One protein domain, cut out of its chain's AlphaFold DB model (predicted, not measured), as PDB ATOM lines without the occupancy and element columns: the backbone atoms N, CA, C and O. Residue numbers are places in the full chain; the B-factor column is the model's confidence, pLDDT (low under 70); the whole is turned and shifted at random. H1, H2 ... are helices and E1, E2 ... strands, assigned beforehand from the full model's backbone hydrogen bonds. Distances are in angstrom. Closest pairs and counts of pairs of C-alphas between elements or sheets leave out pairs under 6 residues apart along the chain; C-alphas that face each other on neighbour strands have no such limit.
ATOM      1  N   GLN A 133      -8.471  -4.153 -14.673       93.81
ATOM      2  CA  GLN A 133      -7.130  -4.473 -14.200       93.81
ATOM      3  C   GLN A 133      -6.253  -4.907 -15.375       93.81
ATOM      4  O   GLN A 133      -6.523  -5.925 -16.014       93.81
ATOM      5  N   LYS A 134      -5.179  -4.160 -15.638       95.31
ATOM      6  CA  LYS A 134      -4.194  -4.479 -16.679       95.31
ATOM      7  C   LYS A 134      -3.010  -5.222 -16.064       95.31
ATOM      8  O   LYS A 134      -2.382  -4.712 -15.141       95.31
ATOM      9  N   ILE A 135      -2.710  -6.415 -16.573       90.75
ATOM     10  CA  ILE A 135      -1.570  -7.232 -16.136       90.75
ATOM     11  C   ILE A 135      -0.750  -7.604 -17.367       90.75
ATOM     12  O   ILE A 135      -1.264  -8.238 -18.288       90.75
ATOM     13  N   ASN A 136       0.524  -7.218 -17.369       91.06
ATOM     14  CA  ASN A 136       1.456  -7.450 -18.471       91.06
ATOM     15  C   ASN A 136       2.584  -8.401 -18.047       91.06
ATOM     16  O   ASN A 136       2.811  -8.609 -16.857       91.06
ATOM     17  N   GLY A 137       3.293  -8.967 -19.024       88.50
ATOM     18  CA  GLY A 137       4.431  -9.862 -18.784       88.50
ATOM     19  C   GLY A 137       4.038 -11.284 -18.373       88.50
ATOM     20  O   GLY A 137       4.875 -12.037 -17.880       88.50
ATOM     21  N   LEU A 138       2.774 -11.678 -18.562       85.50
ATOM     22  CA  LEU A 138       2.337 -13.039 -18.255       85.50
ATOM     23  C   LEU A 138       2.828 -14.026 -19.328       85.50
ATOM     24  O   LEU A 138       2.723 -13.723 -20.518       85.50
ATOM     25  N   PRO A 139       3.283 -15.239 -18.955       83.81
ATOM     26  CA  PRO A 139       3.580 -16.289 -19.926       83.81
ATOM     27  C   PRO A 139       2.354 -16.620 -20.794       83.81
ATOM     28  O   PRO A 139       1.249 -16.738 -20.268       83.81
ATOM     29  N   ALA A 140       2.534 -16.860 -22.100       77.25
ATOM     30  CA  ALA A 140       1.425 -17.088 -23.044       77.25
ATOM     31  C   ALA A 140       0.464 -18.220 -22.619       77.25
ATOM     32  O   ALA A 140      -0.755 -18.092 -22.739       77.25
ATOM     33  N   LYS A 141       1.000 -19.286 -22.010       73.88
ATOM     34  CA  LYS A 141       0.227 -20.411 -21.450       73.88
ATOM     35  C   LYS A 141      -0.736 -20.032 -20.312       73.88
ATOM     36  O   LYS A 141      -1.638 -20.793 -19.992       73.88
ATOM     37  N   LYS A 142      -0.552 -18.867 -19.677       68.06
ATOM     38  CA  LYS A 142      -1.476 -18.310 -18.669       68.06
ATOM     39  C   LYS A 142      -2.618 -17.507 -19.301       68.06
ATOM     40  O   LYS A 142      -3.546 -17.120 -18.600       68.06
ATOM     41  N   VAL A 143      -2.546 -17.248 -20.609       72.94
ATOM     42  CA  VAL A 143      -3.510 -16.432 -21.358       72.94
ATOM     43  C   VAL A 143      -4.409 -17.294 -22.247       72.94
ATOM     44  O   VAL A 143      -5.570 -16.922 -22.443       72.94
ATOM     45  N   ASN A 144      -3.906 -18.423 -22.758       78.06
ATOM     46  CA  ASN A 144      -4.654 -19.345 -23.613       78.06
ATOM     47  C   ASN A 144      -4.533 -20.802 -23.112       78.06
ATOM     48  O   ASN A 144      -3.409 -21.305 -23.039       78.06
ATOM     49  N   PRO A 145      -5.642 -21.483 -22.758       80.06
ATOM     50  CA  PRO A 145      -5.605 -22.872 -22.307       80.06
ATOM     51  C   PRO A 145      -5.242 -23.853 -23.431       80.06
ATOM     52  O   PRO A 145      -5.631 -23.677 -24.586       80.06
ATOM     53  N   GLU A 146      -4.555 -24.939 -23.076       88.94
ATOM     54  CA  GLU A 146      -4.222 -26.027 -24.003       88.94
ATOM     55  C   GLU A 146      -5.475 -26.754 -24.542       88.94
ATOM     56  O   GLU A 146      -6.525 -26.741 -23.893       88.94
ATOM     57  N   PRO A 147      -5.399 -27.451 -25.695       89.69
ATOM     58  CA  PRO A 147      -6.560 -28.103 -26.309       89.69
ATOM     59  C   PRO A 147      -7.316 -29.076 -25.390       89.69
ATOM     60  O   PRO A 147      -8.543 -29.026 -25.327       89.69
ATOM     61  N   LYS A 148      -6.607 -29.915 -24.621       90.69
ATOM     62  CA  LYS A 148      -7.237 -30.846 -23.665       90.69
ATOM     63  C   LYS A 148      -7.997 -30.101 -22.562       90.69
ATOM     64  O   LYS A 148      -9.089 -30.505 -22.173       90.69
ATOM     65  N   VAL A 149      -7.440 -28.983 -22.094       90.56
ATOM     66  CA  VAL A 149      -8.076 -28.115 -21.096       90.56
ATOM     67  C   VAL A 149      -9.312 -27.432 -21.683       90.56
ATOM     68  O   VAL A 149     -10.345 -27.369 -21.025       90.56
ATOM     69  N   ARG A 150      -9.252 -26.992 -22.945       91.00
ATOM     70  CA  ARG A 150     -10.412 -26.426 -23.650       91.00
ATOM     71  C   ARG A 150     -11.579 -27.406 -23.755       91.00
ATOM     72  O   ARG A 150     -12.715 -26.985 -23.577       91.00
ATOM     73  N   LEU A 151     -11.322 -28.691 -24.010       94.12
ATOM     74  CA  LEU A 151     -12.386 -29.703 -24.042       94.12
ATOM     75  C   LEU A 151     -13.091 -29.830 -22.685       94.12
ATOM     76  O   LEU A 151     -14.318 -29.842 -22.643       94.12
ATOM     77  N   ARG A 152     -12.327 -29.841 -21.583       94.81
ATOM     78  CA  ARG A 152     -12.889 -29.822 -20.221       94.81
ATOM     79  C   ARG A 152     -13.725 -28.565 -19.976       94.81
ATOM     80  O   ARG A 152     -14.867 -28.677 -19.556       94.81
ATOM     81  N   ILE A 153     -13.187 -27.388 -20.305       93.50
ATOM     82  CA  ILE A 153     -13.900 -26.107 -20.171       93.50
ATOM     83  C   ILE A 153     -15.229 -26.134 -20.933       93.50
ATOM     84  O   ILE A 153     -16.246 -25.682 -20.418       93.50
ATOM     85  N   ASN A 154     -15.233 -26.663 -22.156       95.69
ATOM     86  CA  ASN A 154     -16.445 -26.742 -22.965       95.69
ATOM     87  C   ASN A 154     -17.478 -27.694 -22.351       95.69
ATOM     88  O   ASN A 154     -18.663 -27.367 -22.340       95.69
ATOM     89  N   ALA A 155     -17.042 -28.834 -21.812       97.12
ATOM     90  CA  ALA A 155     -17.925 -29.763 -21.113       97.12
ATOM     91  C   ALA A 155     -18.534 -29.130 -19.847       97.12
ATOM     92  O   ALA A 155     -19.743 -29.227 -19.643       97.12
ATOM     93  N   ASP A 156     -17.730 -28.429 -19.043       97.38
ATOM     94  CA  ASP A 156     -18.198 -27.712 -17.849       97.38
ATOM     95  C   ASP A 156     -19.214 -26.619 -18.226       97.38
ATOM     96  O   ASP A 156     -20.314 -26.557 -17.673       97.38
ATOM     97  N   ASN A 157     -18.899 -25.815 -19.247       96.25
ATOM     98  CA  ASN A 157     -19.791 -24.773 -19.755       96.25
ATOM     99  C   ASN A 157     -21.093 -25.339 -20.331       96.25
ATOM    100  O   ASN A 157     -22.128 -24.691 -20.215       96.25
ATOM    101  N   SER A 158     -21.066 -26.533 -20.928       97.81
ATOM    102  CA  SER A 158     -22.276 -27.192 -21.423       97.81
ATOM    103  C   SER A 158     -23.229 -27.550 -20.281       97.81
ATOM    104  O   SER A 158     -24.437 -27.397 -20.440       97.81
ATOM    105  N   LYS A 159     -22.708 -27.984 -19.124       98.00
ATOM    106  CA  LYS A 159     -23.525 -28.273 -17.931       98.00
ATOM    107  C   LYS A 159     -24.151 -26.996 -17.368       98.00
ATOM    108  O   LYS A 159     -25.354 -26.958 -17.139       98.00
ATOM    109  N   ILE A 160     -23.353 -25.934 -17.223       97.12
ATOM    110  CA  ILE A 160     -23.836 -24.607 -16.791       97.12
ATOM    111  C   ILE A 160     -24.887 -24.068 -17.774       97.12
ATOM    112  O   ILE A 160     -25.908 -23.520 -17.366       97.12
ATOM    113  N   GLY A 161     -24.644 -24.225 -19.077       96.56
ATOM    114  CA  GLY A 161     -25.557 -23.801 -20.135       96.56
ATOM    115  C   GLY A 161     -26.900 -24.524 -20.077       96.56
ATOM    116  O   GLY A 161     -27.930 -23.877 -20.225       96.56
ATOM    117  N   ALA A 162     -26.901 -25.830 -19.792       96.50
ATOM    118  CA  ALA A 162     -28.131 -26.602 -19.622       96.50
ATOM    119  C   ALA A 162     -28.974 -26.097 -18.438       96.50
ATOM    120  O   ALA A 162     -30.185 -25.960 -18.578       96.50
ATOM    121  N   VAL A 163     -28.340 -25.744 -17.311       96.69
ATOM    122  CA  VAL A 163     -29.039 -25.123 -16.169       96.69
ATOM    123  C   VAL A 163     -29.631 -23.772 -16.568       96.69
ATOM    124  O   VAL A 163     -30.812 -23.534 -16.350       96.69
ATOM    125  N   ARG A 164     -28.854 -22.907 -17.225       94.81
ATOM    126  CA  ARG A 164     -29.318 -21.570 -17.649       94.81
ATOM    127  C   ARG A 164     -30.422 -21.593 -18.707       94.81
ATOM    128  O   ARG A 164     -31.110 -20.595 -18.878       94.81
ATOM    129  N   ALA A 165     -30.555 -22.695 -19.437       92.75
ATOM    130  CA  ALA A 165     -31.634 -22.906 -20.396       92.75
ATOM    131  C   ALA A 165     -32.908 -23.469 -19.745       92.75
ATOM    132  O   ALA A 165     -33.933 -23.579 -20.418       92.75
ATOM    133  N   SER A 166     -32.852 -23.853 -18.465       88.44
ATOM    134  CA  SER A 166     -34.025 -24.332 -17.741       88.44
ATOM    135  C   SER A 166     -34.998 -23.189 -17.453       88.44
ATOM    136  O   SER A 166     -34.607 -22.043 -17.225       88.44
ATOM    137  N   LEU A 167     -36.288 -23.514 -17.493       90.50
ATOM    138  CA  LEU A 167     -37.359 -22.579 -17.200       90.50
ATOM    139  C   LEU A 167     -38.410 -23.268 -16.331       90.50
ATOM    140  O   LEU A 167     -39.309 -23.939 -16.835       90.50
ATOM    141  N   THR A 168     -38.302 -23.094 -15.018       91.31
ATOM    142  CA  THR A 168     -39.372 -23.431 -14.074       91.31
ATOM    143  C   THR A 168     -40.251 -22.212 -13.802       91.31
ATOM    144  O   THR A 168     -39.787 -21.076 -13.783       91.31
ATOM    145  N   GLN A 169     -41.544 -22.429 -13.558       88.38
ATOM    146  CA  GLN A 169     -42.496 -21.358 -13.214       88.38
ATOM    147  C   GLN A 169     -42.597 -21.114 -11.698       88.38
ATOM    148  O   GLN A 169     -43.619 -20.639 -11.209       88.38
ATOM    149  N   ALA A 170     -41.552 -21.463 -10.942       89.31
ATOM    150  CA  ALA A 170     -41.515 -21.236  -9.504       89.31
ATOM    151  C   ALA A 170     -41.483 -19.733  -9.175       89.31
ATOM    152  O   ALA A 170     -40.922 -18.925  -9.912       89.31
ATOM    153  N   GLU A 171     -42.077 -19.358  -8.041       89.62
ATOM    154  CA  GLU A 171     -42.300 -17.954  -7.655       89.62
ATOM    155  C   GLU A 171     -41.392 -17.510  -6.499       89.62
ATOM    156  O   GLU A 171     -41.709 -16.597  -5.734       89.62
ATOM    157  N   TRP A 172     -40.226 -18.146  -6.373       92.81
ATOM    158  CA  TRP A 172     -39.251 -17.884  -5.315       92.81
ATOM    159  C   TRP A 172     -38.549 -16.524  -5.438       92.81
ATOM    160  O   TRP A 172     -37.750 -16.172  -4.579       92.81
ATOM    161  N   LEU A 173     -38.833 -15.729  -6.466       91.69
ATOM    162  CA  LEU A 173     -38.234 -14.402  -6.637       91.69
ATOM    163  C   LEU A 173     -38.918 -13.311  -5.797       91.69
ATOM    164  O   LEU A 173     -38.337 -12.246  -5.603       91.69
ATOM    165  N   ALA A 174     -40.127 -13.561  -5.276       87.06
ATOM    166  CA  ALA A 174     -40.913 -12.571  -4.527       87.06
ATOM    167  C   ALA A 174     -40.530 -12.426  -3.038       87.06
ATOM    168  O   ALA A 174     -41.141 -11.641  -2.314       87.06
ATOM    169  N   GLN A 175     -39.549 -13.190  -2.567       89.44
ATOM    170  CA  GLN A 175     -39.089 -13.196  -1.175       89.44
ATOM    171  C   GLN A 175     -37.886 -12.261  -0.975       89.44
ATOM    172  O   GLN A 175     -37.194 -11.933  -1.940       89.44
ATOM    173  N   PRO A 176     -37.615 -11.826   0.269       90.31
ATOM    174  CA  PRO A 176     -36.429 -11.038   0.585       90.31
ATOM    175  C   PRO A 176     -35.139 -11.798   0.269       90.31
ATOM    176  O   PRO A 176     -35.022 -12.979   0.584       90.31
ATOM    177  N   TRP A 177     -34.164 -11.096  -0.307       93.19
ATOM    178  CA  TRP A 177     -32.852 -11.647  -0.639       93.19
ATOM    179  C   TRP A 177     -31.869 -11.379   0.497       93.19
ATOM    180  O   TRP A 177     -31.811 -10.263   1.020       93.19
ATOM    181  N   ILE A 178     -31.072 -12.388   0.849       95.19
ATOM    182  CA  ILE A 178     -29.973 -12.265   1.815       95.19
ATOM    183  C   ILE A 178     -28.618 -12.461   1.132       95.19
ATOM    184  O   ILE A 178     -28.535 -12.975   0.019       95.19
ATOM    185  N   LEU A 179     -27.529 -12.079   1.798       95.62
ATOM    186  CA  LEU A 179     -26.206 -12.521   1.364       95.62
ATOM    187  C   LEU A 179     -26.034 -14.019   1.674       95.62
ATOM    188  O   LEU A 179     -26.464 -14.467   2.736       95.62
ATOM    189  N   PRO A 180     -25.389 -14.797   0.785       97.19
ATOM    190  CA  PRO A 180     -25.189 -16.233   0.999       97.19
ATOM    191  C   PRO A 180     -24.201 -16.539   2.133       97.19
ATOM    192  O   PRO A 180     -24.170 -17.655   2.650       97.19
ATOM    193  N   VAL A 181     -23.352 -15.570   2.476       97.75
ATOM    194  CA  VAL A 181     -22.323 -15.676   3.509       97.75
ATOM    195  C   VAL A 181     -21.907 -14.278   3.969       97.75
ATOM    196  O   VAL A 181     -21.846 -13.346   3.162       97.75
ATOM    197  N   ASP A 182     -21.582 -14.143   5.254       95.94
ATOM    198  CA  ASP A 182     -20.970 -12.933   5.797       95.94
ATOM    199  C   ASP A 182     -19.488 -12.866   5.416       95.94
ATOM    200  O   ASP A 182     -18.706 -13.782   5.675       95.94
ATOM    201  N   GLY A 183     -19.073 -11.753   4.812       95.69
ATOM    202  CA  GLY A 183     -17.687 -11.562   4.413       95.69
ATOM    203  C   GLY A 183     -17.450 -10.257   3.670       95.69
ATOM    204  O   GLY A 183     -18.367  -9.500   3.350       95.69
ATOM    205  N   ARG A 184     -16.178  -9.978   3.381       96.88
ATOM    206  CA  ARG A 184     -15.801  -8.785   2.617       96.88
ATOM    207  C   ARG A 184     -15.982  -9.054   1.128       96.88
ATOM    208  O   ARG A 184     -15.421 -10.020   0.618       96.88
ATOM    209  N   ILE A 185     -16.642  -8.145   0.413       96.19
ATOM    210  CA  ILE A 185     -16.661  -8.168  -1.054       96.19
ATOM    211  C   ILE A 185     -15.226  -7.984  -1.573       96.19
ATOM    212  O   ILE A 185     -14.617  -6.929  -1.386       96.19
ATOM    213  N   SER A 186     -14.671  -9.017  -2.205       94.56
ATOM    214  CA  SER A 186     -13.314  -9.026  -2.769       94.56
ATOM    215  C   SER A 186     -13.285  -8.862  -4.288       94.56
ATOM    216  O   SER A 186     -12.235  -8.546  -4.847       94.56
ATOM    217  N   GLY A 187     -14.425  -9.049  -4.951       93.00
ATOM    218  CA  GLY A 187     -14.586  -8.936  -6.396       93.00
ATOM    219  C   GLY A 187     -16.006  -8.505  -6.731       93.00
ATOM    220  O   GLY A 187     -16.963  -8.987  -6.133       93.00
ATOM    221  N   VAL A 188     -16.153  -7.572  -7.670       94.00
ATOM    222  CA  VAL A 188     -17.450  -6.969  -8.017       94.00
ATOM    223  C   VAL A 188     -17.883  -7.352  -9.424       94.00
ATOM    224  O   VAL A 188     -17.039  -7.576 -10.299       94.00
ATOM    225  N   TYR A 189     -19.196  -7.378  -9.644       95.00
ATOM    226  CA  TYR A 189     -19.786  -7.631 -10.953       95.00
ATOM    227  C   TYR A 189     -19.255  -6.659 -12.013       95.00
ATOM    228  O   TYR A 189     -19.065  -5.463 -11.774       95.00
ATOM    229  N   GLY A 190     -19.010  -7.196 -13.206       94.81
ATOM    230  CA  GLY A 190     -18.592  -6.473 -14.398       94.81
ATOM    231  C   GLY A 190     -17.130  -6.018 -14.411       94.81
ATOM    232  O   GLY A 190     -16.676  -5.536 -15.457       94.81
ATOM    233  N   ALA A 191     -16.376  -6.202 -13.320       95.25
ATOM    234  CA  ALA A 191     -14.933  -5.969 -13.305       95.25
ATOM    235  C   ALA A 191     -14.229  -6.860 -14.341       95.25
ATOM    236  O   ALA A 191     -14.614  -8.011 -14.542       95.25
ATOM    237  N   ARG A 192     -13.200  -6.351 -15.022       95.38
ATOM    238  CA  ARG A 192     -12.539  -7.068 -16.123       95.38
ATOM    239  C   ARG A 192     -11.023  -7.038 -15.999       95.38
ATOM    240  O   ARG A 192     -10.429  -6.012 -15.686       95.38
ATOM    241  N   ARG A 193     -10.375  -8.159 -16.324       93.75
ATOM    242  CA  ARG A 193      -8.921  -8.208 -16.521       93.75
ATOM    243  C   ARG A 193      -8.557  -8.029 -17.991       93.75
ATOM    244  O   ARG A 193      -9.235  -8.551 -18.875       93.75
ATOM    245  N   ILE A 194      -7.450  -7.344 -18.232       93.75
ATOM    246  CA  ILE A 194      -6.790  -7.214 -19.530       93.75
ATOM    247  C   ILE A 194      -5.395  -7.813 -19.359       93.75
ATOM    248  O   ILE A 194      -4.560  -7.262 -18.643       93.75
ATOM    249  N   LEU A 195      -5.164  -8.973 -19.969       92.38
ATOM    250  CA  LEU A 195      -3.938  -9.755 -19.802       92.38
ATOM    251  C   LEU A 195      -3.084  -9.632 -21.063       92.38
ATOM    252  O   LEU A 195      -3.525 -10.052 -22.130       92.38
ATOM    253  N   ASN A 196      -1.882  -9.061 -20.950       91.00
ATOM    254  CA  ASN A 196      -0.998  -8.752 -22.081       91.00
ATOM    255  C   ASN A 196      -1.738  -8.016 -23.217       91.00
ATOM    256  O   ASN A 196      -1.660  -8.402 -24.380       91.00
ATOM    257  N   GLY A 197      -2.532  -7.002 -22.866       90.19
ATOM    258  CA  GLY A 197      -3.344  -6.242 -23.823       90.19
ATOM    259  C   GLY A 197      -4.629  -6.931 -24.302       90.19
ATOM    260  O   GLY A 197      -5.427  -6.284 -24.971       90.19
ATOM    261  N   VAL A 198      -4.886  -8.191 -23.931       89.12
ATOM    262  CA  VAL A 198      -6.087  -8.935 -24.342       89.12
ATOM    263  C   VAL A 198      -7.175  -8.844 -23.265       89.12
ATOM    264  O   VAL A 198      -6.990  -9.399 -22.173       89.12
ATOM    265  N   PRO A 199      -8.327  -8.196 -23.533       91.31
ATOM    266  CA  PRO A 199      -9.457  -8.195 -22.611       91.31
ATOM    267  C   PRO A 199      -9.987  -9.614 -22.392       91.31
ATOM    268  O   PRO A 199     -10.171 -10.379 -23.339       91.31
ATOM    269  N   LYS A 200     -10.240  -9.975 -21.136       91.06
ATOM    270  CA  LYS A 200     -10.901 -11.230 -20.760       91.06
ATOM    271  C   LYS A 200     -12.371 -10.993 -20.442       91.06
ATOM    272  O   LYS A 200     -12.819  -9.850 -20.367       91.06
ATOM    273  N   SER A 201     -13.126 -12.075 -20.281       91.19
ATOM    274  CA  SER A 201     -14.525 -11.980 -19.873       91.19
ATOM    275  C   SER A 201     -14.648 -11.173 -18.574       91.19
ATOM    276  O   SER A 201     -13.816 -11.346 -17.676       91.19
ATOM    277  N   PRO A 202     -15.643 -10.278 -18.471       94.69
ATOM    278  CA  PRO A 202     -15.969  -9.627 -17.212       94.69
ATOM    279  C   PRO A 202     -16.346 -10.644 -16.132       94.69
ATOM    280  O   PRO A 202     -16.765 -11.766 -16.420       94.69
ATOM    281  N   HIS A 203     -16.219 -10.223 -14.881       94.00
ATOM    282  CA  HIS A 203     -16.683 -10.973 -13.733       94.00
ATOM    283  C   HIS A 203     -18.216 -10.989 -13.714       94.00
ATOM    284  O   HIS A 203     -18.850  -9.939 -13.625       94.00
ATOM    285  N   ASN A 204     -18.811 -12.177 -13.814       91.38
ATOM    286  CA  ASN A 204     -20.263 -12.357 -13.914       91.38
ATOM    287  C   ASN A 204     -20.936 -12.596 -12.551       91.38
ATOM    288  O   ASN A 204     -22.029 -13.146 -12.506       91.38
ATOM    289  N   GLY A 205     -20.286 -12.211 -11.454       92.75
ATOM    290  CA  GLY A 205     -20.775 -12.427 -10.098       92.75
ATOM    291  C   GLY A 205     -20.134 -11.470  -9.099       92.75
ATOM    292  O   GLY A 205     -19.554 -10.447  -9.472       92.75
ATOM    293  N   VAL A 206     -20.256 -11.810  -7.820       94.44
ATOM    294  CA  VAL A 206     -19.634 -11.100  -6.701       94.44
ATOM    295  C   VAL A 206     -18.824 -12.113  -5.907       94.44
ATOM    296  O   VAL A 206     -19.339 -13.170  -5.555       94.44
ATOM    297  N   ASP A 207     -17.572 -11.775  -5.608       95.81
ATOM    298  CA  ASP A 207     -16.729 -12.601  -4.750       95.81
ATOM    299  C   ASP A 207     -16.856 -12.095  -3.318       95.81
ATOM    300  O   ASP A 207     -16.586 -10.918  -3.047       95.81
ATOM    301  N   ILE A 208     -17.222 -12.987  -2.400       97.56
ATOM    302  CA  ILE A 208     -17.277 -12.714  -0.965       97.56
ATOM    303  C   ILE A 208     -16.174 -13.532  -0.293       97.56
ATOM    304  O   ILE A 208     -16.173 -14.761  -0.338       97.56
ATOM    305  N   ALA A 209     -15.205 -12.846   0.311       97.19
ATOM    306  CA  ALA A 209     -14.103 -13.483   1.015       97.19
ATOM    307  C   ALA A 209     -14.536 -13.908   2.426       97.19
ATOM    308  O   ALA A 209     -14.844 -13.053   3.261       97.19
ATOM    309  N   ALA A 210     -14.481 -15.216   2.687       97.31
ATOM    310  CA  ALA A 210     -14.741 -15.843   3.981       97.31
ATOM    311  C   ALA A 210     -13.715 -16.969   4.259       97.31
ATOM    312  O   ALA A 210     -13.137 -17.512   3.310       97.31
ATOM    313  N   PRO A 211     -13.447 -17.330   5.531       97.69
ATOM    314  CA  PRO A 211     -12.573 -18.454   5.871       97.69
ATOM    315  C   PRO A 211     -13.050 -19.789   5.278       97.69
ATOM    316  O   PRO A 211     -14.249 -20.025   5.117       97.69
ATOM    317  N   ALA A 212     -12.117 -20.701   4.996       96.56
ATOM    318  CA  ALA A 212     -12.462 -22.047   4.543       96.56
ATOM    319  C   ALA A 212     -13.321 -22.782   5.589       96.56
ATOM    320  O   ALA A 212     -13.053 -22.699   6.785       96.56
ATOM    321  N   GLY A 213     -14.345 -23.506   5.127       96.25
ATOM    322  CA  GLY A 213     -15.302 -24.204   5.994       96.25
ATOM    323  C   GLY A 213     -16.460 -23.339   6.504       96.25
ATOM    324  O   GLY A 213     -17.332 -23.868   7.187       96.25
ATOM    325  N   THR A 214     -16.507 -22.045   6.161       97.81
ATOM    326  CA  THR A 214     -17.662 -21.189   6.480       97.81
ATOM    327  C   THR A 214     -18.919 -21.731   5.785       97.81
ATOM    328  O   THR A 214     -18.881 -21.927   4.566       97.81
ATOM    329  N   PRO A 215     -20.024 -21.982   6.513       97.12
ATOM    330  CA  PRO A 215     -21.282 -22.400   5.905       97.12
ATOM    331  C   PRO A 215     -21.809 -21.355   4.919       97.12
ATOM    332  O   PRO A 215     -21.773 -20.158   5.195       97.12
ATOM    333  N   ILE A 216     -22.323 -21.827   3.785       97.50
ATOM    334  CA  ILE A 216     -22.964 -21.003   2.758       97.50
ATOM    335  C   ILE A 216     -24.445 -21.369   2.738       97.50
ATOM    336  O   ILE A 216     -24.789 -22.552   2.716       97.50
ATOM    337  N   VAL A 217     -25.314 -20.362   2.743       97.25
ATOM    338  CA  VAL A 217     -26.769 -20.533   2.652       97.25
ATOM    339  C   VAL A 217     -27.286 -20.032   1.310       97.25
ATOM    340  O   VAL A 217     -26.634 -19.233   0.643       97.25
ATOM    341  N   ALA A 218     -28.469 -20.498   0.908       97.19
ATOM    342  CA  ALA A 218     -29.136 -19.994  -0.283       97.19
ATOM    343  C   ALA A 218     -29.695 -18.572  -0.022       97.19
ATOM    344  O   ALA A 218     -30.479 -18.408   0.913       97.19
ATOM    345  N   PRO A 219     -29.334 -17.555  -0.833       95.38
ATOM    346  CA  PRO A 219     -29.856 -16.183  -0.751       95.38
ATOM    347  C   PRO A 219     -31.379 -16.059  -0.792       95.38
ATOM    348  O   PRO A 219     -31.940 -15.137  -0.206       95.38
ATOM    349  N   ILE A 220     -32.025 -16.975  -1.508       95.94
ATOM    350  CA  ILE A 220     -33.471 -17.168  -1.602       95.94
ATOM    351  C   ILE A 220     -33.733 -18.662  -1.840       95.94
ATOM    352  O   ILE A 220     -32.832 -19.400  -2.250       95.94
ATOM    353  N   ALA A 221     -34.959 -19.128  -1.592       95.94
ATOM    354  CA  ALA A 221     -35.357 -20.499  -1.917       95.94
ATOM    355  C   ALA A 221     -35.128 -20.823  -3.405       95.94
ATOM    356  O   ALA A 221     -35.273 -19.960  -4.270       95.94
ATOM    357  N   GLY A 222     -34.785 -22.073  -3.692       95.38
ATOM    358  CA  GLY A 222     -34.512 -22.556  -5.038       95.38
ATOM    359  C   GLY A 222     -34.391 -24.073  -5.064       95.38
ATOM    360  O   GLY A 222     -34.302 -24.722  -4.018       95.38
ATOM    361  N   GLN A 223     -34.373 -24.637  -6.264       96.62
ATOM    362  CA  GLN A 223     -34.089 -26.049  -6.489       96.62
ATOM    363  C   GLN A 223     -32.620 -26.225  -6.864       96.62
ATOM    364  O   GLN A 223     -32.102 -25.502  -7.707       96.62
ATOM    365  N   VAL A 224     -31.942 -27.212  -6.277       97.69
ATOM    366  CA  VAL A 224     -30.581 -27.567  -6.700       97.69
ATOM    367  C   VAL A 224     -30.629 -28.106  -8.130       97.69
ATOM    368  O   VAL A 224     -31.167 -29.186  -8.366       97.69
ATOM    369  N   ALA A 225     -30.060 -27.353  -9.071       97.50
ATOM    370  CA  ALA A 225     -30.053 -27.681 -10.495       97.50
ATOM    371  C   ALA A 225     -28.725 -28.311 -10.947       97.50
ATOM    372  O   ALA A 225     -28.683 -29.052 -11.929       97.50
ATOM    373  N   LEU A 226     -27.630 -28.037 -10.230       98.25
ATOM    374  CA  LEU A 226     -26.319 -28.621 -10.500       98.25
ATOM    375  C   LEU A 226     -25.479 -28.700  -9.231       98.25
ATOM    376  O   LEU A 226     -25.414 -27.744  -8.465       98.25
ATOM    377  N   VAL A 227     -24.776 -29.821  -9.072       98.31
ATOM    378  CA  VAL A 227     -23.675 -29.992  -8.119       98.31
ATOM    379  C   VAL A 227     -22.495 -30.585  -8.881       98.31
ATOM    380  O   VAL A 227     -22.651 -31.553  -9.626       98.31
ATOM    381  N   HIS A 228     -21.316 -29.992  -8.728       98.19
ATOM    382  CA  HIS A 228     -20.095 -30.444  -9.383       98.19
ATOM    383  C   HIS A 228     -18.887 -30.254  -8.470       98.19
ATOM    384  O   HIS A 228     -18.726 -29.198  -7.867       98.19
ATOM    385  N   GLU A 229     -18.004 -31.246  -8.395       97.12
ATOM    386  CA  GLU A 229     -16.911 -31.258  -7.412       97.12
ATOM    387  C   GLU A 229     -15.631 -30.551  -7.882       97.12
ATOM    388  O   GLU A 229     -14.822 -30.123  -7.053       97.12
ATOM    389  N   ASP A 230     -15.421 -30.440  -9.196       96.56
ATOM    390  CA  ASP A 230     -14.149 -29.973  -9.751       96.56
ATOM    391  C   ASP A 230     -14.275 -29.296 -11.135       96.56
ATOM    392  O   ASP A 230     -13.584 -29.653 -12.085       96.56
ATOM    393  N   MET A 231     -15.135 -28.292 -11.314       96.19
ATOM    394  CA  MET A 231     -15.121 -27.534 -12.578       96.19
ATOM    395  C   MET A 231     -13.795 -26.787 -12.772       96.19
ATOM    396  O   MET A 231     -13.194 -26.311 -11.808       96.19
ATOM    397  N   PHE A 232     -13.336 -26.641 -14.017       93.81
ATOM    398  CA  PHE A 232     -12.011 -26.083 -14.303       93.81
ATOM    399  C   PHE A 232     -11.820 -24.649 -13.779       93.81
ATOM    400  O   PHE A 232     -10.758 -24.334 -13.246       93.81
ATOM    401  N   TYR A 233     -12.825 -23.780 -13.939       90.44
ATOM    402  CA  TYR A 233     -12.737 -22.376 -13.513       90.44
ATOM    403  C   TYR A 233     -13.337 -22.113 -12.133       90.44
ATOM    404  O   TYR A 233     -12.773 -21.330 -11.375       90.44
ATOM    405  N   THR A 234     -14.474 -22.733 -11.822       92.69
ATOM    406  CA  THR A 234     -15.252 -22.455 -10.607       92.69
ATOM    407  C   THR A 234     -14.977 -23.448  -9.477       92.69
ATOM    408  O   THR A 234     -15.356 -23.191  -8.342       92.69
ATOM    409  N   GLY A 235     -14.284 -24.563  -9.744       95.62
ATOM    410  CA  GLY A 235     -14.032 -25.601  -8.747       95.62
ATOM    411  C   GLY A 235     -15.323 -26.297  -8.312       95.62
ATOM    412  O   GLY A 235     -16.144 -26.679  -9.154       95.62
ATOM    413  N   LYS A 236     -15.507 -26.465  -6.996       97.56
ATOM    414  CA  LYS A 236     -16.767 -26.963  -6.431       97.56
ATOM    415  C   LYS A 236     -17.878 -25.971  -6.748       97.56
ATOM    416  O   LYS A 236     -17.804 -24.815  -6.350       97.56
ATOM    417  N   THR A 237     -18.878 -26.424  -7.490       97.62
ATOM    418  CA  THR A 237     -19.925 -25.574  -8.055       97.62
ATOM    419  C   THR A 237     -21.283 -26.130  -7.677       97.62
ATOM    420  O   THR A 237     -21.565 -27.300  -7.931       97.62
ATOM    421  N   ILE A 238     -22.124 -25.278  -7.104       98.00
ATOM    422  CA  ILE A 238     -23.552 -25.523  -6.926       98.00
ATOM    423  C   ILE A 238     -24.275 -24.433  -7.708       98.00
ATOM    424  O   ILE A 238     -23.852 -23.283  -7.652       98.00
ATOM    425  N   MET A 239     -25.320 -24.801  -8.445       98.00
ATOM    426  CA  MET A 239     -26.254 -23.842  -9.033       98.00
ATOM    427  C   MET A 239     -27.665 -24.167  -8.570       98.00
ATOM    428  O   MET A 239     -28.070 -25.337  -8.542       98.00
ATOM    429  N   LEU A 240     -28.406 -23.121  -8.243       97.44
ATOM    430  CA  LEU A 240     -29.806 -23.155  -7.872       97.44
ATOM    431  C   LEU A 240     -30.648 -22.576  -9.013       97.44
ATOM    432  O   LEU A 240     -30.258 -21.612  -9.667       97.44
ATOM    433  N   ASP A 241     -31.809 -23.176  -9.252       97.00
ATOM    434  CA  ASP A 241     -32.881 -22.607 -10.063       97.00
ATOM    435  C   ASP A 241     -33.892 -21.923  -9.136       97.00
ATOM    436  O   ASP A 241     -34.457 -22.557  -8.239       97.00
ATOM    437  N   HIS A 242     -34.094 -20.623  -9.339       95.88
ATOM    438  CA  HIS A 242     -35.002 -19.779  -8.564       95.88
ATOM    439  C   HIS A 242     -36.336 -19.512  -9.276       95.88
ATOM    440  O   HIS A 242     -37.167 -18.761  -8.760       95.88
TER     441      HIS A 242
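This is residues 133 to 242 of the 248 residues of the protein "M23 family metallopeptidase" of Oceanospirillaceae bacterium (UniProt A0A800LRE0). This is a loose, two-sided model: the long hairpin E5 and E6 with helix H1 packed along it makes one side, and two small, separate strand pairs, E1 with E3 and E2 with E4, make the other. Long links, among them residues 136 to 146, 165 to 183 and 210 to 222, join the two sides. The printed part has 110 residues, with one named helix and six named strands in the order E1, H1, E2, E3, E4, E5, E6; E1 and E3 are parallel, the other two pairs antiparallel. The class is mixed, helices and strands, though under half of the residues are in named elements. The radius of gyration of the C-alphas is 16.6 A, and the spans are 47 by 31 by 26 A.

Begin at E1, residues 133 to 135, and look across to E3, residues 192 to 195: they are parallel neighbours at 14 degrees, with N 135 and O 194 2.9 A apart, within hydrogen-bond range. Residues 194 to 195 of E3 also pair, antiparallel, with residues 198 to 199. Next find H1, residues 147 to 164, where every O i to N i+4 pair is within hydrogen-bond range. Its closest C-alpha to E5, residues 223 to 231, is that of Asp 156, 6.1 A from that of Met 231. Its closest to E6, residues 235 to 241, is that of Val 163, 7.6 A from that of Asp 241. E2, residues 184 to 187, and E4, residues 207 to 209, are antiparallel neighbours at 142 degrees, with N 186 and O 207 2.8 A apart. E5 and E6 form a hairpin, antiparallel at 167 degrees; N 228 and O 237 are 2.8 A apart, as are N 241 and O 223. E2 and E3 are apart, and H1 is apart from E3 and E4.

Find C-alpha 133 at (-7.130, -4.473, -14.200), where E1 begins. H1 starts at C-alpha 147, (-6.560, -28.103, -26.309), and runs 25.2 A to C-alpha 164. E5 covers 20.0 A from C-alpha 223 to C-alpha 231 and bends by 52 degrees at residue 228. E6 runs 19.1 A and ends at C-alpha 241, (-32.881, -22.607, -10.063).

The two C-alphas farthest apart are those of Gly 137 and Glu 171, at 48.7 A. The printed part has no cut. The links E1 to H1, H1 to E2, E3 to E4 and E4 to E5 are long; E2 to E3 and E5 to E6 are tight. The mean pLDDT of the printed part is 93.2, and residue 142 alone is under 70.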